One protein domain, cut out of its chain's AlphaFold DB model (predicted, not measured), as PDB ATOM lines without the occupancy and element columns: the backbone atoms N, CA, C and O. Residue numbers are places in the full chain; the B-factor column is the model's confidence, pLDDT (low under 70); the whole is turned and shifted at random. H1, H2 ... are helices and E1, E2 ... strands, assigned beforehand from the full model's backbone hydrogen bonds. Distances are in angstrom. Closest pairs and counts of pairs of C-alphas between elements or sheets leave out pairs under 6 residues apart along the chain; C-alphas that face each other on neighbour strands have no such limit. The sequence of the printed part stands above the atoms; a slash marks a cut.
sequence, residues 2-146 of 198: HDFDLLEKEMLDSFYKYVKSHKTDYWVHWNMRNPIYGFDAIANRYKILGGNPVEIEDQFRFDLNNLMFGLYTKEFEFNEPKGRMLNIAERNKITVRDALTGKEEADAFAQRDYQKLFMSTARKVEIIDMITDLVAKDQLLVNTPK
ATOM      1  N   HIS A   2     -23.987  13.891 -15.398       60.75
ATOM      2  CA  HIS A   2     -24.331  15.261 -15.825       60.75
ATOM      3  C   HIS A   2     -24.998  15.389 -17.213       60.75
ATOM      4  O   HIS A   2     -25.838  16.258 -17.401       60.75
ATOM      5  N   ASP A   3     -24.638  14.520 -18.160       76.25
ATOM      6  CA  ASP A   3     -25.176  14.523 -19.531       76.25
ATOM      7  C   ASP A   3     -26.599  13.930 -19.616       76.25
ATOM      8  O   ASP A   3     -27.453  14.405 -20.354       76.25
ATOM      9  N   PHE A   4     -26.905  12.933 -18.778       83.31
ATOM     10  CA  PHE A   4     -28.227  12.298 -18.761       83.31
ATOM     11  C   PHE A   4     -29.291  13.223 -18.169       83.31
ATOM     12  O   PHE A   4     -30.360  13.371 -18.751       83.31
ATOM     13  N   ASP A   5     -28.981  13.881 -17.048       91.38
ATOM     14  CA  ASP A   5     -29.894  14.845 -16.425       91.38
ATOM     15  C   ASP A   5     -30.167  16.041 -17.355       91.38
ATOM     16  O   ASP A   5     -31.278  16.567 -17.362       91.38
ATOM     17  N   LEU A   6     -29.182  16.446 -18.170       93.62
ATOM     18  CA  LEU A   6     -29.359  17.491 -19.179       93.62
ATOM     19  C   LEU A   6     -30.339  17.047 -20.273       93.62
ATOM     20  O   LEU A   6     -31.328  17.735 -20.512       93.62
ATOM     21  N   LEU A   7     -30.107  15.882 -20.883       91.94
ATOM     22  CA  LEU A   7     -30.977  15.337 -21.932       91.94
ATOM     23  C   LEU A   7     -32.400  15.062 -21.423       91.94
ATOM     24  O   LEU A   7     -33.382  15.367 -22.098       91.94
ATOM     25  N   GLU A   8     -32.531  14.518 -20.211       93.00
ATOM     26  CA  GLU A   8     -33.831  14.292 -19.581       93.00
ATOM     27  C   GLU A   8     -34.560  15.615 -19.337       93.00
ATOM     28  O   GLU A   8     -35.757  15.731 -19.614       93.00
ATOM     29  N   LYS A   9     -33.841  16.642 -18.871       96.56
ATOM     30  CA  LYS A   9     -34.412  17.974 -18.695       96.56
ATOM     31  C   LYS A   9     -34.869  18.568 -20.027       96.56
ATOM     32  O   LYS A   9     -35.969  19.105 -20.070       96.56
ATOM     33  N   GLU A  10     -34.091  18.458 -21.102       96.56
ATOM     34  CA  GLU A  10     -34.470  18.956 -22.436       96.56
ATOM     35  C   GLU A  10     -35.727  18.261 -22.989       96.56
ATOM     36  O   GLU A  10     -36.618  18.905 -23.561       96.56
ATOM     37  N   MET A  11     -35.844  16.950 -22.769       95.31
ATOM     38  CA  MET A  11     -37.049  16.185 -23.090       95.31
ATOM     39  C   MET A  11     -38.256  16.694 -22.289       95.31
ATOM     40  O   MET A  11     -39.325  16.922 -22.859       95.31
ATOM     41  N   LEU A  12     -38.098  16.910 -20.980       97.69
ATOM     42  CA  LEU A  12     -39.174  17.404 -20.119       97.69
ATOM     43  C   LEU A  12     -39.536  18.868 -20.408       97.69
ATOM     44  O   LEU A  12     -40.715  19.210 -20.385       97.69
ATOM     45  N   ASP A  13     -38.562  19.715 -20.752       98.31
ATOM     46  CA  ASP A  13     -38.787  21.081 -21.237       98.31
ATOM     47  C   ASP A  13     -39.686  21.047 -22.487       98.31
ATOM     48  O   ASP A  13     -40.667  21.790 -22.585       98.31
ATOM     49  N   SER A  14     -39.393  20.138 -23.424       97.69
ATOM     50  CA  SER A  14     -40.183  19.945 -24.644       97.69
ATOM     51  C   SER A  14     -41.596  19.439 -24.339       97.69
ATOM     52  O   SER A  14     -42.572  19.986 -24.860       97.69
ATOM     53  N   PHE A  15     -41.722  18.452 -23.449       96.88
ATOM     54  CA  PHE A  15     -43.011  17.934 -22.995       96.88
ATOM     55  C   PHE A  15     -43.862  19.029 -22.341       96.88
ATOM     56  O   PHE A  15     -44.991  19.266 -22.764       96.88
ATOM     57  N   TYR A  16     -43.327  19.769 -21.367       98.19
ATOM     58  CA  TYR A  16     -44.094  20.806 -20.674       98.19
ATOM     59  C   TYR A  16     -44.385  22.033 -21.543       98.19
ATOM     60  O   TYR A  16     -45.415  22.683 -21.351       98.19
ATOM     61  N   LYS A  17     -43.554  22.327 -22.552       98.12
ATOM     62  CA  LYS A  17     -43.886  23.308 -23.596       98.12
ATOM     63  C   LYS A  17     -45.104  22.866 -24.416       98.12
ATOM     64  O   LYS A  17     -45.980  23.690 -24.690       98.12
ATOM     65  N   TYR A  18     -45.183  21.584 -24.772       97.75
ATOM     66  CA  TYR A  18     -46.351  21.015 -25.445       97.75
ATOM     67  C   TYR A  18     -47.590  21.050 -24.535       97.75
ATOM     68  O   TYR A  18     -48.621  21.585 -24.937       97.75
ATOM     69  N   VAL A  19     -47.467  20.619 -23.272       97.25
ATOM     70  CA  VAL A  19     -48.551  20.688 -22.272       97.25
ATOM     71  C   VAL A  19     -49.096  22.109 -22.136       97.25
ATOM     72  O   VAL A  19     -50.304  22.317 -22.158       97.25
ATOM     73  N   LYS A  20     -48.218  23.116 -22.064       97.12
ATOM     74  CA  LYS A  20     -48.617  24.524 -21.924       97.12
ATOM     75  C   LYS A  20     -49.535  25.012 -23.047       97.12
ATOM     76  O   LYS A  20     -50.391  25.857 -22.793       97.12
ATOM     77  N   SER A  21     -49.340  24.513 -24.266       97.31
ATOM     78  CA  SER A  21     -50.147  24.892 -25.435       97.31
ATOM     79  C   SER A  21     -51.449  24.093 -25.571       97.31
ATOM     80  O   SER A  21     -52.341  24.557 -26.268       97.31
ATOM     81  N   HIS A  22     -51.591  22.977 -24.847       97.44
ATOM     82  CA  HIS A  22     -52.713  22.029 -24.951       97.44
ATOM     83  C   HIS A  22     -53.322  21.695 -23.576       97.44
ATOM     84  O   HIS A  22     -53.838  20.605 -23.334       97.44
ATOM     85  N   LYS A  23     -53.234  22.622 -22.615       93.69
ATOM     86  CA  LYS A  23     -53.626  22.371 -21.214       93.69
ATOM     87  C   LYS A  23     -55.121  22.065 -21.024       93.69
ATOM     88  O   LYS A  23     -55.486  21.507 -19.997       93.69
ATOM     89  N   THR A  24     -55.956  22.473 -21.981       95.94
ATOM     90  CA  THR A  24     -57.414  22.267 -21.993       95.94
ATOM     91  C   THR A  24     -57.858  21.162 -22.948       95.94
ATOM     92  O   THR A  24     -59.057  20.945 -23.108       95.94
ATOM     93  N   ASP A  25     -56.919  20.490 -23.612       97.50
ATOM     94  CA  ASP A  25     -57.231  19.323 -24.433       97.50
ATOM     95  C   ASP A  25     -57.509  18.120 -23.533       97.50
ATOM     96  O   ASP A  25     -57.144  18.111 -22.361       97.50
ATOM     97  N   TYR A  26     -58.133  17.076 -24.072       96.19
ATOM     98  CA  TYR A  26     -58.358  15.847 -23.319       96.19
ATOM     99  C   TYR A  26     -57.127  14.935 -23.353       96.19
ATOM    100  O   TYR A  26     -56.743  14.407 -24.394       96.19
ATOM    101  N   TRP A  27     -56.535  14.712 -22.183       96.75
ATOM    102  CA  TRP A  27     -55.361  13.870 -21.974       96.75
ATOM    103  C   TRP A  27     -55.788  12.459 -21.586       96.75
ATOM    104  O   TRP A  27     -55.911  12.130 -20.402       96.75
ATOM    105  N   VAL A  28     -56.021  11.620 -22.594       97.19
ATOM    106  CA  VAL A  28     -56.300  10.196 -22.388       97.19
ATOM    107  C   VAL A  28     -55.009   9.478 -22.010       97.19
ATOM    108  O   VAL A  28     -54.002   9.559 -22.709       97.19
ATOM    109  N   HIS A  29     -55.030   8.767 -20.890       96.50
ATOM    110  CA  HIS A  29     -53.859   8.084 -20.357       96.50
ATOM    111  C   HIS A  29     -54.237   6.739 -19.733       96.50
ATOM    112  O   HIS A  29     -55.403   6.454 -19.468       96.50
ATOM    113  N   TRP A  30     -53.237   5.917 -19.408       96.69
ATOM    114  CA  TRP A  30     -53.456   4.621 -18.768       96.69
ATOM    115  C   TRP A  30     -52.815   4.566 -17.385       96.69
ATOM    116  O   TRP A  30     -51.598   4.469 -17.264       96.69
ATOM    117  N   ASN A  31     -53.632   4.622 -16.327       93.88
ATOM    118  CA  ASN A  31     -53.186   4.458 -14.939       93.88
ATOM    119  C   ASN A  31     -52.078   5.444 -14.482       93.88
ATOM    120  O   ASN A  31     -51.268   5.121 -13.620       93.88
ATOM    121  N   MET A  32     -52.037   6.671 -15.019       95.25
ATOM    122  CA  MET A  32     -51.020   7.691 -14.695       95.25
ATOM    123  C   MET A  32     -51.407   8.631 -13.537       95.25
ATOM    124  O   MET A  32     -50.794   9.681 -13.362       95.25
ATOM    125  N   ARG A  33     -52.405   8.268 -12.723       92.56
ATOM    126  CA  ARG A  33     -52.820   9.045 -11.534       92.56
ATOM    127  C   ARG A  33     -51.958   8.784 -10.296       92.56
ATOM    128  O   ARG A  33     -52.140   9.430  -9.274       92.56
ATOM    129  N   ASN A  34     -51.077   7.785 -10.341       92.31
ATOM    130  CA  ASN A  34     -50.291   7.402  -9.176       92.31
ATOM    131  C   ASN A  34     -49.136   8.396  -8.940       92.31
ATOM    132  O   ASN A  34     -48.366   8.640  -9.872       92.31
ATOM    133  N   PRO A  35     -48.938   8.894  -7.706       91.31
ATOM    134  CA  PRO A  35     -47.879   9.858  -7.411       91.31
ATOM    135  C   PRO A  35     -46.451   9.309  -7.563       91.31
ATOM    136  O   PRO A  35     -45.501  10.086  -7.609       91.31
ATOM    137  N   ILE A  36     -46.279   7.985  -7.646       90.38
ATOM    138  CA  ILE A  36     -44.974   7.312  -7.725       90.38
ATOM    139  C   ILE A  36     -44.485   7.164  -9.176       90.38
ATOM    140  O   ILE A  36     -43.281   7.183  -9.411       90.38
ATOM    141  N   TYR A  37     -45.386   7.022 -10.154       86.00
ATOM    142  CA  TYR A  37     -45.018   6.709 -11.550       86.00
ATOM    143  C   TYR A  37     -45.856   7.434 -12.623       86.00
ATOM    144  O   TYR A  37     -45.710   7.156 -13.809       86.00
ATOM    145  N   GLY A  38     -46.758   8.337 -12.228       93.69
ATOM    146  CA  GLY A  38     -47.676   9.060 -13.111       93.69
ATOM    147  C   GLY A  38     -47.289  10.518 -13.383       93.69
ATOM    148  O   GLY A  38     -46.122  10.896 -13.284       93.69
ATOM    149  N   PHE A  39     -48.286  11.357 -13.691       95.25
ATOM    150  CA  PHE A  39     -48.081  12.788 -13.974       95.25
ATOM    151  C   PHE A  39     -47.334  13.515 -12.851       95.25
ATOM    152  O   PHE A  39     -46.413  14.284 -13.125       95.25
ATOM    153  N   ASP A  40     -47.678  13.236 -11.592       95.00
ATOM    154  CA  ASP A  40     -47.038  13.886 -10.445       95.00
ATOM    155  C   ASP A  40     -45.576  13.453 -10.286       95.00
ATOM    156  O   ASP A  40     -44.724  14.267  -9.934       95.00
ATOM    157  N   ALA A  41     -45.257  12.193 -10.598       95.75
ATOM    158  CA  ALA A  41     -43.884  11.697 -10.575       95.75
ATOM    159  C   ALA A  41     -43.027  12.399 -11.639       95.75
ATOM    160  O   ALA A  41     -41.923  12.858 -11.339       95.75
ATOM    161  N   ILE A  42     -43.569  12.562 -12.851       96.00
ATOM    162  CA  ILE A  42     -42.930  13.304 -13.948       96.00
ATOM    163  C   ILE A  42     -42.730  14.776 -13.552       96.00
ATOM    164  O   ILE A  42     -41.637  15.321 -13.713       96.00
ATOM    165  N   ALA A  43     -43.749  15.407 -12.963       97.25
ATOM    166  CA  ALA A  43     -43.672  16.792 -12.503       97.25
ATOM    167  C   ALA A  43     -42.618  16.982 -11.410       97.25
ATOM    168  O   ALA A  43     -41.837  17.935 -11.455       97.25
ATOM    169  N   ASN A  44     -42.558  16.067 -10.443       97.19
ATOM    170  CA  ASN A  44     -41.559  16.094  -9.381       97.19
ATOM    171  C   ASN A  44     -40.147  15.881  -9.934       97.19
ATOM    172  O   ASN A  44     -39.232  16.609  -9.544       97.19
ATOM    173  N   ARG A  45     -39.965  14.954 -10.883       96.75
ATOM    174  CA  ARG A  45     -38.674  14.744 -11.549       96.75
ATOM    175  C   ARG A  45     -38.215  15.998 -12.286       96.75
ATOM    176  O   ARG A  45     -37.072  16.415 -12.117       96.75
ATOM    177  N   TYR A  46     -39.114  16.653 -13.014       98.00
ATOM    178  CA  TYR A  46     -38.794  17.892 -13.716       98.00
ATOM    179  C   TYR A  46     -38.398  19.032 -12.766       98.00
ATOM    180  O   TYR A  46     -37.423  19.733 -13.033       98.00
ATOM    181  N   LYS A  47     -39.077  19.174 -11.617       97.75
ATOM    182  CA  LYS A  47     -38.697  20.139 -10.566       97.75
ATOM    183  C   LYS A  47     -37.292  19.882 -10.019       97.75
ATOM    184  O   LYS A  47     -36.531  20.827  -9.844       97.75
ATOM    185  N   ILE A  48     -36.932  18.619  -9.771       97.25
ATOM    186  CA  ILE A  48     -35.589  18.234  -9.295       97.25
ATOM    187  C   ILE A  48     -34.509  18.643 -10.306       97.25
ATOM    188  O   ILE A  48     -33.432  19.079  -9.910       97.25
ATOM    189  N   LEU A  49     -34.815  18.562 -11.603       97.00
ATOM    190  CA  LEU A  49     -33.939  19.006 -12.692       97.00
ATOM    191  C   LEU A  49     -33.941  20.539 -12.897       97.00
ATOM    192  O   LEU A  49     -33.341  21.036 -13.848       97.00
ATOM    193  N   GLY A  50     -34.610  21.306 -12.030       97.00
ATOM    194  CA  GLY A  50     -34.693  22.770 -12.102       97.00
ATOM    195  C   GLY A  50     -35.736  23.307 -13.088       97.00
ATOM    196  O   GLY A  50     -35.711  24.489 -13.429       97.00
ATOM    197  N   GLY A  51     -36.633  22.451 -13.580       97.31
ATOM    198  CA  GLY A  51     -37.759  22.824 -14.432       97.31
ATOM    199  C   GLY A  51     -38.987  23.308 -13.655       97.31
ATOM    200  O   GLY A  51     -39.111  23.103 -12.449       97.31
ATOM    201  N   ASN A  52     -39.932  23.920 -14.372       97.31
ATOM    202  CA  ASN A  52     -41.205  24.392 -13.817       97.31
ATOM    203  C   ASN A  52     -42.374  23.683 -14.519       97.31
ATOM    204  O   ASN A  52     -42.756  24.105 -15.616       97.31
ATOM    205  N   PRO A  53     -42.925  22.596 -13.947       97.38
ATOM    206  CA  PRO A  53     -43.977  21.830 -14.601       97.38
ATOM    207  C   PRO A  53     -45.246  22.661 -14.763       97.38
ATOM    208  O   PRO A  53     -45.598  23.471 -13.905       97.38
ATOM    209  N   VAL A  54     -45.947  22.409 -15.862       96.12
ATOM    210  CA  VAL A  54     -47.285  22.941 -16.111       96.12
ATOM    211  C   VAL A  54     -48.300  21.885 -15.713       96.12
ATOM    212  O   VAL A  54     -48.221  20.739 -16.153       96.12
ATOM    213  N   GLU A  55     -49.243  22.273 -14.865       93.75
ATOM    214  CA  GLU A  55     -50.326  21.400 -14.440       93.75
ATOM    215  C   GLU A  55     -51.390  21.282 -15.539       93.75
ATOM    216  O   GLU A  55     -51.839  22.282 -16.103       93.75
ATOM    217  N   ILE A  56     -51.789  20.046 -15.832       95.19
ATOM    218  CA  ILE A  56     -53.018  19.739 -16.573       95.19
ATOM    219  C   ILE A  56     -54.120  19.617 -15.524       95.19
ATOM    220  O   ILE A  56     -53.958  18.819 -14.610       95.19
ATOM    221  N   GLU A  57     -55.215  20.363 -15.602       94.81
ATOM    222  CA  GLU A  57     -56.275  20.234 -14.590       94.81
ATOM    223  C   GLU A  57     -56.915  18.837 -14.645       94.81
ATOM    224  O   GLU A  57     -57.056  18.254 -15.721       94.81
ATOM    225  N   ASP A  58     -57.331  18.293 -13.497       92.94
ATOM    226  CA  ASP A  58     -57.862  16.923 -13.413       92.94
ATOM    227  C   ASP A  58     -59.071  16.681 -14.327       92.94
ATOM    228  O   ASP A  58     -59.222  15.586 -14.863       92.94
ATOM    229  N   GLN A  59     -59.891  17.707 -14.582       95.62
ATOM    230  CA  GLN A  59     -61.024  17.628 -15.515       95.62
ATOM    231  C   GLN A  59     -60.620  17.321 -16.965       95.62
ATOM    232  O   GLN A  59     -61.445  16.859 -17.751       95.62
ATOM    233  N   PHE A  60     -59.360  17.568 -17.320       96.81
ATOM    234  CA  PHE A  60     -58.793  17.285 -18.634       96.81
ATOM    235  C   PHE A  60     -58.003  15.969 -18.662       96.81
ATOM    236  O   PHE A  60     -57.570  15.553 -19.735       96.81
ATOM    237  N   ARG A  61     -57.823  15.280 -17.525       96.00
ATOM    238  CA  ARG A  61     -57.093  14.004 -17.429       96.00
ATOM    239  C   ARG A  61     -58.065  12.824 -17.415       96.00
ATOM    240  O   ARG A  61     -58.822  12.633 -16.466       96.00
ATOM    241  N   PHE A  62     -58.005  11.984 -18.445       96.62
ATOM    242  CA  PHE A  62     -58.907  10.845 -18.609       96.62
ATOM    243  C   PHE A  62     -58.150   9.524 -18.452       96.62
ATOM    244  O   PHE A  62     -57.468   9.060 -19.364       96.62
ATOM    245  N   ASP A  63     -58.298   8.887 -17.286       97.06
ATOM    246  CA  ASP A  63     -57.737   7.557 -17.028       97.06
ATOM    247  C   ASP A  63     -58.578   6.476 -17.711       97.06
ATOM    248  O   ASP A  63     -59.574   6.007 -17.152       97.06
ATOM    249  N   LEU A  64     -58.154   6.050 -18.900       97.12
ATOM    250  CA  LEU A  64     -58.864   5.056 -19.697       97.12
ATOM    251  C   LEU A  64     -59.089   3.763 -18.909       97.12
ATOM    252  O   LEU A  64     -60.207   3.266 -18.868       97.12
ATOM    253  N   ASN A  65     -58.086   3.259 -18.186       95.56
ATOM    254  CA  ASN A  65     -58.232   2.043 -17.378       95.56
ATOM    255  C   ASN A  65     -59.314   2.181 -16.289       95.56
ATOM    256  O   ASN A  65     -59.991   1.211 -15.959       95.56
ATOM    257  N   ASN A  66     -59.499   3.380 -15.736       94.94
ATOM    258  CA  ASN A  66     -60.546   3.632 -14.749       94.94
ATOM    259  C   ASN A  66     -61.928   3.794 -15.388       94.94
ATOM    260  O   ASN A  66     -62.908   3.289 -14.845       94.94
ATOM    261  N   LEU A  67     -62.009   4.470 -16.537       95.75
ATOM    262  CA  LEU A  67     -63.248   4.573 -17.316       95.75
ATOM    263  C   LEU A  67     -63.755   3.181 -17.702       95.75
ATOM    264  O   LEU A  67     -64.932   2.870 -17.538       95.75
ATOM    265  N   MET A  68     -62.834   2.303 -18.094       95.81
ATOM    266  CA  MET A  68     -63.100   0.899 -18.386       95.81
ATOM    267  C   MET A  68     -63.735   0.139 -17.212       95.81
ATOM    268  O   MET A  68     -64.582  -0.718 -17.446       95.81
ATOM    269  N   PHE A  69     -63.406   0.464 -15.954       94.25
ATOM    270  CA  PHE A  69     -64.087  -0.136 -14.797       94.25
ATOM    271  C   PHE A  69     -65.559   0.253 -14.710       94.25
ATOM    272  O   PHE A  69     -66.376  -0.569 -14.297       94.25
ATOM    273  N   GLY A  70     -65.887   1.494 -15.076       91.62
ATOM    274  CA  GLY A  70     -67.266   1.971 -15.126       91.62
ATOM    275  C   GLY A  70     -68.058   1.334 -16.265       91.62
ATOM    276  O   GLY A  70     -69.232   1.034 -16.088       91.62
ATOM    277  N   LEU A  71     -67.404   1.086 -17.404       92.25
ATOM    278  CA  LEU A  71     -68.040   0.520 -18.595       92.25
ATOM    279  C   LEU A  71     -68.184  -1.009 -18.547       92.25
ATOM    280  O   LEU A  71     -69.200  -1.535 -18.983       92.25
ATOM    281  N   TYR A  72     -67.187  -1.729 -18.025       94.25
ATOM    282  CA  TYR A  72     -67.056  -3.185 -18.211       94.25
ATOM    283  C   TYR A  72     -66.788  -3.975 -16.922       94.25
ATOM    284  O   TYR A  72     -66.445  -5.158 -16.993       94.25
ATOM    285  N   THR A  73     -66.955  -3.334 -15.761       92.44
ATOM    286  CA  THR A  73     -66.566  -3.826 -14.427       92.44
ATOM    287  C   THR A  73     -65.050  -3.936 -14.221       92.44
ATOM    288  O   THR A  73     -64.242  -3.774 -15.136       92.44
ATOM    289  N   LYS A  74     -64.618  -4.177 -12.976       92.00
ATOM    290  CA  LYS A  74     -63.186  -4.266 -12.623       92.00
ATOM    291  C   LYS A  74     -62.487  -5.478 -13.245       92.00
ATOM    292  O   LYS A  74     -61.264  -5.484 -13.374       92.00
ATOM    293  N   GLU A  75     -63.259  -6.491 -13.615       91.81
ATOM    294  CA  GLU A  75     -62.816  -7.766 -14.173       91.81
ATOM    295  C   GLU A  75     -62.730  -7.759 -15.708       91.81
ATOM    296  O   GLU A  75     -62.549  -8.827 -16.301       91.81
ATOM    297  N   PHE A  76     -62.826  -6.581 -16.350       95.38
ATOM    298  CA  PHE A  76     -62.826  -6.451 -17.813       95.38
ATOM    299  C   PHE A  76     -61.630  -7.128 -18.486       95.38
ATOM    300  O   PHE A  76     -61.754  -7.607 -19.612       95.38
ATOM    301  N   GLU A  77     -60.487  -7.196 -17.798       96.94
ATOM    302  CA  GLU A  77     -59.331  -7.975 -18.223       96.94
ATOM    303  C   GLU A  77     -58.398  -8.318 -17.049       96.94
ATOM    304  O   GLU A  77     -58.292  -7.585 -16.052       96.94
ATOM    305  N   PHE A  78     -57.679  -9.430 -17.183       95.00
ATOM    306  CA  PHE A  78     -56.647  -9.849 -16.241       95.00
ATOM    307  C   PHE A  78     -55.415  -8.941 -16.292       95.00
ATOM    308  O   PHE A  78     -55.071  -8.390 -17.335       95.00
ATOM    309  N   ASN A  79     -54.719  -8.791 -15.161       93.88
ATOM    310  CA  ASN A  79     -53.429  -8.096 -15.148       93.88
ATOM    311  C   ASN A  79     -52.288  -8.997 -15.631       93.88
ATOM    312  O   ASN A  79     -51.430  -8.549 -16.374       93.88
ATOM    313  N   GLU A  80     -52.284 -10.264 -15.233       92.25
ATOM    314  CA  GLU A  80     -51.283 -11.234 -15.675       92.25
ATOM    315  C   GLU A  80     -51.676 -11.844 -17.027       92.25
ATOM    316  O   GLU A  80     -52.874 -11.980 -17.290       92.25
ATOM    317  N   PRO A  81     -50.717 -12.213 -17.899       91.94
ATOM    318  CA  PRO A  81     -49.266 -12.245 -17.653       91.94
ATOM    319  C   PRO A  81     -48.478 -10.985 -18.065       91.94
ATOM    320  O   PRO A  81     -47.326 -10.845 -17.667       91.94
ATOM    321  N   LYS A  82     -49.033 -10.089 -18.896       92.88
ATOM    322  CA  LYS A  82     -48.262  -8.990 -19.531       92.88
ATOM    323  C   LYS A  82     -48.625  -7.583 -19.047       92.88
ATOM    324  O   LYS A  82     -48.057  -6.596 -19.509       92.88
ATOM    325  N   GLY A  83     -49.565  -7.471 -18.119       94.31
ATOM    326  CA  GLY A  83     -50.210  -6.218 -17.750       94.31
ATOM    327  C   GLY A  83     -51.535  -6.044 -18.487       94.31
ATOM    328  O   GLY A  83     -51.685  -6.411 -19.655       94.31
ATOM    329  N   ARG A  84     -52.502  -5.425 -17.805       96.06
ATOM    330  CA  ARG A  84     -53.880  -5.315 -18.303       96.06
ATOM    331  C   ARG A  84     -54.000  -4.661 -19.685       96.06
ATOM    332  O   ARG A  84     -54.805  -5.123 -20.484       96.06
ATOM    333  N   MET A  85     -53.195  -3.631 -19.976       97.50
ATOM    334  CA  MET A  85     -53.182  -2.948 -21.282       97.50
ATOM    335  C   MET A  85     -52.796  -3.897 -22.427       97.50
ATOM    336  O   MET A  85     -53.454  -3.918 -23.462       97.50
ATOM    337  N   LEU A  86     -51.730  -4.682 -22.250       97.94
ATOM    338  CA  LEU A  86     -51.248  -5.579 -23.302       97.94
ATOM    339  C   LEU A  86     -52.198  -6.765 -23.477       97.94
ATOM    340  O   LEU A  86     -52.506  -7.139 -24.604       97.94
ATOM    341  N   ASN A  87     -52.741  -7.288 -22.377       97.62
ATOM    342  CA  ASN A  87     -53.730  -8.360 -22.421       97.62
ATOM    343  C   ASN A  87     -55.008  -7.944 -23.175       97.62
ATOM    344  O   ASN A  87     -55.471  -8.678 -24.049       97.62
ATOM    345  N   ILE A  88     -55.565  -6.757 -22.881       97.94
ATOM    346  CA  ILE A  88     -56.789  -6.294 -23.557       97.94
ATOM    347  C   ILE A  88     -56.525  -6.001 -25.038       97.94
ATOM    348  O   ILE A  88     -57.383  -6.271 -25.881       97.94
ATOM    349  N   ALA A  89     -55.328  -5.511 -25.377       98.25
ATOM    350  CA  ALA A  89     -54.906  -5.324 -26.759       98.25
ATOM    351  C   ALA A  89     -54.863  -6.666 -27.513       98.25
ATOM    352  O   ALA A  89     -55.492  -6.801 -28.563       98.25
ATOM    353  N   GLU A  90     -54.212  -7.686 -26.945       97.69
ATOM    354  CA  GLU A  90     -54.137  -9.025 -27.543       97.69
ATOM    355  C   GLU A  90     -55.523  -9.651 -27.745       97.69
ATOM    356  O   GLU A  90     -55.805 -10.181 -28.824       97.69
ATOM    357  N   ARG A  91     -56.429  -9.528 -26.762       97.44
ATOM    358  CA  ARG A  91     -57.822  -9.996 -26.891       97.44
ATOM    359  C   ARG A  91     -58.535  -9.372 -28.087       97.44
ATOM    360  O   ARG A  91     -59.294 -10.047 -28.782       97.44
ATOM    361  N   ASN A  92     -58.278  -8.093 -28.328       98.06
ATOM    362  CA  ASN A  92     -58.867  -7.328 -29.421       98.06
ATOM    363  C   ASN A  92     -58.069  -7.433 -30.726       98.06
ATOM    364  O   ASN A  92     -58.338  -6.692 -31.669       98.06
ATOM    365  N   LYS A  93     -57.109  -8.368 -30.812       97.94
ATOM    366  CA  LYS A  93     -56.242  -8.580 -31.983       97.94
ATOM    367  C   LYS A  93     -55.451  -7.329 -32.379       97.94
ATOM    368  O   LYS A  93     -55.011  -7.201 -33.521       97.94
ATOM    369  N   ILE A  94     -55.241  -6.422 -31.429       98.00
ATOM    370  CA  ILE A  94     -54.342  -5.290 -31.581       98.00
ATOM    371  C   ILE A  94     -52.920  -5.828 -31.421       98.00
ATOM    372  O   ILE A  94     -52.603  -6.501 -30.441       98.00
ATOM    373  N   THR A  95     -52.046  -5.547 -32.391       95.75
ATOM    374  CA  THR A  95     -50.648  -5.988 -32.296       95.75
ATOM    375  C   THR A  95     -49.959  -5.355 -31.085       95.75
ATOM    376  O   THR A  95     -50.102  -4.167 -30.819       95.75
ATOM    377  N   VAL A  96     -49.191  -6.135 -30.336       96.50
ATOM    378  CA  VAL A  96     -48.381  -5.635 -29.209       96.50
ATOM    379  C   VAL A  96     -46.889  -5.667 -29.532       96.50
ATOM    380  O   VAL A  96     -46.055  -5.586 -28.637       96.50
ATOM    381  N   ARG A  97     -46.537  -5.794 -30.820       94.94
ATOM    382  CA  ARG A  97     -45.142  -5.743 -31.268       94.94
ATOM    383  C   ARG A  97     -44.494  -4.455 -30.767       94.94
ATOM    384  O   ARG A  97     -45.102  -3.401 -30.881       94.94
ATOM    385  N   ASP A  98     -43.282  -4.571 -30.235       95.62
ATOM    386  CA  ASP A  98     -42.475  -3.476 -29.682       95.62
ATOM    387  C   ASP A  98     -42.970  -2.906 -28.337       95.62
ATOM    388  O   ASP A  98     -42.219  -2.182 -27.689       95.62
ATOM    389  N   ALA A  99     -44.160  -3.284 -27.847       97.38
ATOM    390  CA  ALA A  99     -44.614  -2.925 -26.504       97.38
ATOM    391  C   ALA A  99     -44.015  -3.864 -25.449       97.38
ATOM    392  O   ALA A  99     -44.217  -5.078 -25.491       97.38
ATOM    393  N   LEU A 100     -43.317  -3.288 -24.474       97.44
ATOM    394  CA  LEU A 100     -42.670  -4.031 -23.397       97.44
ATOM    395  C   LEU A 100     -43.560  -4.118 -22.153       97.44
ATOM    396  O   LEU A 100     -44.266  -3.172 -21.785       97.44
ATOM    397  N   THR A 101     -43.476  -5.246 -21.459       96.25
ATOM    398  CA  THR A 101     -43.974  -5.392 -20.088       96.25
ATOM    399  C   THR A 101     -43.142  -4.548 -19.119       96.25
ATOM    400  O   THR A 101     -42.002  -4.189 -19.408       96.25
ATOM    401  N   GLY A 102     -43.669  -4.266 -17.923       91.12
ATOM    402  CA  GLY A 102     -42.938  -3.464 -16.931       91.12
ATOM    403  C   GLY A 102     -41.588  -4.073 -16.523       91.12
ATOM    404  O   GLY A 102     -40.629  -3.343 -16.284       91.12
ATOM    405  N   LYS A 103     -41.484  -5.410 -16.504       93.56
ATOM    406  CA  LYS A 103     -40.210  -6.103 -16.269       93.56
ATOM    407  C   LYS A 103     -39.228  -5.861 -17.418       93.56
ATOM    408  O   LYS A 103     -38.087  -5.492 -17.174       93.56
ATOM    409  N   GLU A 104     -39.679  -6.024 -18.659       96.62
ATOM    410  CA  GLU A 104     -38.842  -5.814 -19.843       96.62
ATOM    411  C   GLU A 104     -38.400  -4.351 -20.001       96.62
ATOM    412  O   GLU A 104     -37.291  -4.107 -20.471       96.62
ATOM    413  N   GLU A 105     -39.221  -3.378 -19.586       94.75
ATOM    414  CA  GLU A 105     -38.828  -1.962 -19.538       94.75
ATOM    415  C   GLU A 105     -37.732  -1.713 -18.503       94.75
ATOM    416  O   GLU A 105     -36.748  -1.040 -18.807       94.75
ATOM    417  N   ALA A 106     -37.855  -2.288 -17.304       94.06
ATOM    418  CA  ALA A 106     -36.812  -2.187 -16.285       94.06
ATOM    419  C   ALA A 106     -35.488  -2.811 -16.765       94.06
ATOM    420  O   ALA A 106     -34.424  -2.209 -16.601       94.06
ATOM    421  N   ASP A 107     -35.559  -3.972 -17.421       97.12
ATOM    422  CA  ASP A 107     -34.395  -4.658 -17.984       97.12
ATOM    423  C   ASP A 107     -33.753  -3.849 -19.128       97.12
ATOM    424  O   ASP A 107     -32.530  -3.696 -19.167       97.12
ATOM    425  N   ALA A 108     -34.559  -3.280 -20.036       96.31
ATOM    426  CA  ALA A 108     -34.080  -2.424 -21.125       96.31
ATOM    427  C   ALA A 108     -33.426  -1.137 -20.596       96.31
ATOM    428  O   ALA A 108     -32.371  -0.728 -21.085       96.31
ATOM    429  N   PHE A 109     -33.998  -0.531 -19.551       91.38
ATOM    430  CA  PHE A 109     -33.416   0.634 -18.887       91.38
ATOM    431  C   PHE A 109     -32.067   0.310 -18.236       91.38
ATOM    432  O   PHE A 109     -31.100   1.048 -18.434       91.38
ATOM    433  N   ALA A 110     -31.962  -0.818 -17.524       94.44
ATOM    434  CA  ALA A 110     -30.704  -1.269 -16.926       94.44
ATOM    435  C   ALA A 110     -29.605  -1.501 -17.980       94.44
ATOM    436  O   ALA A 110     -28.429  -1.228 -17.728       94.44
ATOM    437  N   GLN A 111     -29.994  -1.944 -19.176       95.38
ATOM    438  CA  GLN A 111     -29.108  -2.158 -20.324       95.38
ATOM    439  C   GLN A 111     -28.842  -0.887 -21.149       95.38
ATOM    440  O   GLN A 111     -28.050  -0.934 -22.087       95.38
ATOM    441  N   ARG A 112     -29.455   0.252 -20.792       92.25
ATOM    442  CA  ARG A 112     -29.386   1.525 -21.534       92.25
ATOM    443  C   ARG A 112     -29.894   1.424 -22.978       92.25
ATOM    444  O   ARG A 112     -29.463   2.181 -23.846       92.25
ATOM    445  N   ASP A 113     -30.832   0.516 -23.234       94.88
ATOM    446  CA  ASP A 113     -31.500   0.370 -24.529       94.88
ATOM    447  C   ASP A 113     -32.665   1.369 -24.645       94.88
ATOM    448  O   ASP A 113     -33.853   1.034 -24.576       94.88
ATOM    449  N   TYR A 114     -32.311   2.650 -24.770       90.31
ATOM    450  CA  TYR A 114     -33.282   3.744 -24.840       90.31
ATOM    451  C   TYR A 114     -34.122   3.714 -26.117       90.31
ATOM    452  O   TYR A 114     -35.265   4.168 -26.106       90.31
ATOM    453  N   GLN A 115     -33.592   3.145 -27.205       94.00
ATOM    454  CA  GLN A 115     -34.350   2.968 -28.439       94.00
ATOM    455  C   GLN A 115     -35.536   2.031 -28.198       94.00
ATOM    456  O   GLN A 115     -36.664   2.360 -28.560       94.00
ATOM    457  N   LYS A 116     -35.312   0.898 -27.529       96.69
ATOM    458  CA  LYS A 116     -36.377  -0.053 -27.204       96.69
ATOM    459  C   LYS A 116     -37.418   0.537 -26.247       96.69
ATOM    460  O   LYS A 116     -38.612   0.322 -26.444       96.69
ATOM    461  N   LEU A 117     -36.997   1.342 -25.265       95.19
ATOM    462  CA  LEU A 117     -37.911   2.078 -24.375       95.19
ATOM    463  C   LEU A 117     -38.772   3.102 -25.126       95.19
ATOM    464  O   LEU A 117     -39.977   3.201 -24.884       95.19
ATOM    465  N   PHE A 118     -38.168   3.842 -26.056       93.94
ATOM    466  CA  PHE A 118     -38.882   4.801 -26.893       93.94
ATOM    467  C   PHE A 118     -39.926   4.102 -27.773       93.94
ATOM    468  O   PHE A 118     -41.091   4.501 -27.773       93.94
ATOM    469  N   MET A 119     -39.543   3.015 -28.453       97.25
ATOM    470  CA  MET A 119     -40.459   2.232 -29.292       97.25
ATOM    471  C   MET A 119     -41.608   1.628 -28.472       97.25
ATOM    472  O   MET A 119     -42.759   1.695 -28.902       97.25
ATOM    473  N   SER A 120     -41.328   1.128 -27.261       97.94
ATOM    474  CA  SER A 120     -42.356   0.662 -26.317       97.94
ATOM    475  C   SER A 120     -43.336   1.764 -25.941       97.94
ATOM    476  O   SER A 120     -44.550   1.561 -25.982       97.94
ATOM    477  N   THR A 121     -42.818   2.949 -25.613       95.25
ATOM    478  CA  THR A 121     -43.635   4.106 -25.234       95.25
ATOM    479  C   THR A 121     -44.558   4.515 -26.380       95.25
ATOM    480  O   THR A 121     -45.767   4.617 -26.181       95.25
ATOM    481  N   ALA A 122     -44.013   4.667 -27.592       97.12
ATOM    482  CA  ALA A 122     -44.789   4.988 -28.787       97.12
ATOM    483  C   ALA A 122     -45.870   3.931 -29.058       97.12
ATOM    484  O   ALA A 122     -47.041   4.266 -29.234       97.12
ATOM    485  N   ARG A 123     -45.513   2.641 -28.985       98.06
ATOM    486  CA  ARG A 123     -46.472   1.556 -29.201       98.06
ATOM    487  C   ARG A 123     -47.596   1.552 -28.166       98.06
ATOM    488  O   ARG A 123     -48.743   1.292 -28.520       98.06
ATOM    489  N   LYS A 124     -47.310   1.834 -26.893       98.00
ATOM    490  CA  LYS A 124     -48.341   1.907 -25.844       98.00
ATOM    491  C   LYS A 124     -49.319   3.055 -26.073       98.00
ATOM    492  O   LYS A 124     -50.508   2.872 -25.831       98.00
ATOM    493  N   VAL A 125     -48.850   4.196 -26.580       97.44
ATOM    494  CA  VAL A 125     -49.732   5.303 -26.986       97.44
ATOM    495  C   VAL A 125     -50.654   4.864 -28.126       97.44
ATOM    496  O   VAL A 125     -51.862   5.059 -28.031       97.44
ATOM    497  N   GLU A 126     -50.127   4.182 -29.145       98.19
ATOM    498  CA  GLU A 126     -50.949   3.630 -30.234       98.19
ATOM    499  C   GLU A 126     -51.973   2.603 -29.721       98.19
ATOM    500  O   GLU A 126     -53.124   2.600 -30.154       98.19
ATOM    501  N   ILE A 127     -51.589   1.737 -28.775       98.56
ATOM    502  CA  ILE A 127     -52.506   0.787 -28.124       98.56
ATOM    503  C   ILE A 127     -53.645   1.519 -27.404       98.56
ATOM    504  O   ILE A 127     -54.798   1.111 -27.542       98.56
ATOM    505  N   ILE A 128     -53.350   2.590 -26.661       98.44
ATOM    506  CA  ILE A 128     -54.370   3.407 -25.985       98.44
ATOM    507  C   ILE A 128     -55.350   4.003 -27.001       98.44
ATOM    508  O   ILE A 128     -56.557   3.959 -26.761       98.44
ATOM    509  N   ASP A 129     -54.851   4.518 -28.125       98.19
ATOM    510  CA  ASP A 129     -55.674   5.070 -29.208       98.19
ATOM    511  C   ASP A 129     -56.623   4.012 -29.795       98.19
ATOM    512  O   ASP A 129     -57.841   4.181 -29.767       98.19
ATOM    513  N   MET A 130     -56.100   2.847 -30.197       98.44
ATOM    514  CA  MET A 130     -56.933   1.765 -30.747       98.44
ATOM    515  C   MET A 130     -57.950   1.221 -29.736       98.44
ATOM    516  O   MET A 130     -59.078   0.900 -30.110       98.44
ATOM    517  N   ILE A 131     -57.586   1.108 -28.452       98.31
ATOM    518  CA  ILE A 131     -58.544   0.711 -27.410       98.31
ATOM    519  C   ILE A 131     -59.638   1.773 -27.284       98.31
ATOM    520  O   ILE A 131     -60.811   1.424 -27.190       98.31
ATOM    521  N   THR A 132     -59.273   3.055 -27.298       98.12
ATOM    522  CA  THR A 132     -60.221   4.170 -27.182       98.12
ATOM    523  C   THR A 132     -61.202   4.185 -28.355       98.12
ATOM    524  O   THR A 132     -62.402   4.331 -28.134       98.12
ATOM    525  N   ASP A 133     -60.728   3.948 -29.580       97.88
ATOM    526  CA  ASP A 133     -61.573   3.821 -30.772       97.88
ATOM    527  C   ASP A 133     -62.561   2.642 -30.663       97.88
ATOM    528  O   ASP A 133     -63.756   2.799 -30.923       97.88
ATOM    529  N   LEU A 134     -62.106   1.475 -30.193       97.94
ATOM    530  CA  LEU A 134     -62.983   0.319 -29.963       97.94
ATOM    531  C   LEU A 134     -64.018   0.571 -28.864       97.94
ATOM    532  O   LEU A 134     -65.160   0.127 -28.986       97.94
ATOM    533  N   VAL A 135     -63.640   1.283 -27.800       96.44
ATOM    534  CA  VAL A 135     -64.561   1.689 -26.731       96.44
ATOM    535  C   VAL A 135     -65.610   2.658 -27.270       96.44
ATOM    536  O   VAL A 135     -66.795   2.460 -27.020       96.44
ATOM    537  N   ALA A 136     -65.203   3.661 -28.050       95.50
ATOM    538  CA  ALA A 136     -66.115   4.636 -28.646       95.50
ATOM    539  C   ALA A 136     -67.131   3.992 -29.607       95.50
ATOM    540  O   ALA A 136     -68.240   4.499 -29.765       95.50
ATOM    541  N   LYS A 137     -66.765   2.865 -30.230       95.31
ATOM    542  CA  LYS A 137     -67.615   2.092 -31.148       95.31
ATOM    543  C   LYS A 137     -68.453   1.000 -30.470       95.31
ATOM    544  O   LYS A 137     -69.176   0.308 -31.183       95.31
ATOM    545  N   ASP A 138     -68.341   0.811 -29.153       90.88
ATOM    546  CA  ASP A 138     -68.915  -0.331 -28.411       90.88
ATOM    547  C   ASP A 138     -68.509  -1.702 -29.004       90.88
ATOM    548  O   ASP A 138     -69.281  -2.656 -29.087       90.88
ATOM    549  N   GLN A 139     -67.266  -1.794 -29.488       94.62
ATOM    550  CA  GLN A 139     -66.716  -2.978 -30.164       94.62
ATOM    551  C   GLN A 139     -65.608  -3.666 -29.371       94.62
ATOM    552  O   GLN A 139     -65.087  -4.698 -29.802       94.62
ATOM    553  N   LEU A 140     -65.236  -3.115 -28.215       96.69
ATOM    554  CA  LEU A 140     -64.174  -3.683 -27.407       96.69
ATOM    555  C   LEU A 140     -64.605  -5.022 -26.794       96.69
ATOM    556  O   LEU A 140     -65.545  -5.121 -26.007       96.69
ATOM    557  N   LEU A 141     -63.853  -6.068 -27.113       96.31
ATOM    558  CA  LEU A 141     -63.990  -7.379 -26.505       96.31
ATOM    559  C   LEU A 141     -63.330  -7.367 -25.128       96.31
ATOM    560  O   LEU A 141     -62.144  -7.066 -25.008       96.31
ATOM    561  N   VAL A 142     -64.086  -7.753 -24.102       96.75
ATOM    562  CA  VAL A 142     -63.631  -7.853 -22.709       96.75
ATOM    563  C   VAL A 142     -63.813  -9.275 -22.180       96.75
ATOM    564  O   VAL A 142     -64.535 -10.089 -22.756       96.75
ATOM    565  N   ASN A 143     -63.150  -9.589 -21.073       94.94
ATOM    566  CA  ASN A 143     -63.272 -10.878 -20.397       94.94
ATOM    567  C   ASN A 143     -64.563 -11.002 -19.558       94.94
ATOM    568  O   ASN A 143     -64.983 -12.106 -19.209       94.94
ATOM    569  N   THR A 144     -65.204  -9.879 -19.225       91.44
ATOM    570  CA  THR A 144     -66.424  -9.859 -18.410       91.44
ATOM    571  C   THR A 144     -67.646 -10.322 -19.217       91.44
ATOM    572  O   THR A 144     -67.915  -9.788 -20.295       91.44
ATOM    573  N   PRO A 145     -68.457 -11.266 -18.704       88.25
ATOM    574  CA  PRO A 145     -69.703 -11.650 -19.360       88.25
ATOM    575  C   PRO A 145     -70.761 -10.533 -19.281       88.25
ATOM    576  O   PRO A 145     -70.904  -9.874 -18.251       88.25
ATOM    577  N   LYS A 146     -71.577 -10.382 -20.337       86.44
ATOM    578  CA  LYS A 146     -72.558  -9.282 -20.486       86.44
ATOM    579  C   LYS A 146     -73.515  -9.101 -19.298       86.44
ATOM    580  O   LYS A 146     -73.798  -7.969 -18.924       86.44
TER     581      LYS A 146
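What this domain is: This is residues 2 to 146 of the 198 residues of an uncharacterized protein of Larkinella punicea (UniProt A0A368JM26). A long helix, H6, makes the longest part and passes strand E1 of a small two-strand sheet with its residues 124 to 132; H5 folds back on its residues 114 to 117 and H4 packs on its residues 127 to 131, while H1 and H2 make a loose, steeply tilted pair that is apart from H4, H5 and H6. H3 runs on directly from E2. The 145 printed residues hold six named helices and two strands, in the order H1 E1 H2 E2 H3 H4 H5 H6, with E1 and E2 parallel neighbours. The class is mostly helix; the whole is compact, with a radius of gyration of the C-alphas of 16.5 A and spans of 52 by 37 by 21 A.

Where its parts are: Strand E1 is residues 27 to 29 and E2 residues 61 to 63. H6, residues 114 to 136, measures 33.1 A and ends at C-alpha 136, (-66.115, 4.636, -28.646). H1, residues 2 to 21, measures 29.2 A from C-alpha 2 at (-24.331, 15.261, -15.825). H2 is residues 39 to 48, H3 64 to 72, H4 84 to 91 and H5 102 to 110.

How they stand to each other: E1 and E2 are parallel at 23 degrees, with N 29 and O 62 within hydrogen-bond range at 2.9 A. E1, H2 and E2 form a strand-helix-strand unit, two parallel strands with a helix between, its crossover right-handed. The closest C-alphas of E1 and H6 are His 29 and Ile 128, 7.3 A apart. H6 touches H4 with residues 127 to 131 alone, at a steep tilt of 66 degrees; their closest C-alphas, Ala 89 and Ile 127, are 6.7 A apart. H5 and H6 form a helical hairpin, with C-alphas Glu 105 and Leu 117 closest at 6.4 A. H1 and H2 are close but not clearly touching, C-alphas Leu 12 and Tyr 46 being closest at 6.4 A; H1 and H6 are apart. In each of the six helices every O i to N i+4 pair is within hydrogen-bond range.

The domain as a whole: The C-alphas farthest apart, His 2 and Lys 146, are 54.3 A apart. The printed part has no cut. The links H2 to E2 and H3 to H4 are long. The mean pLDDT of the printed part is 95.1, and residue 2 is under 70.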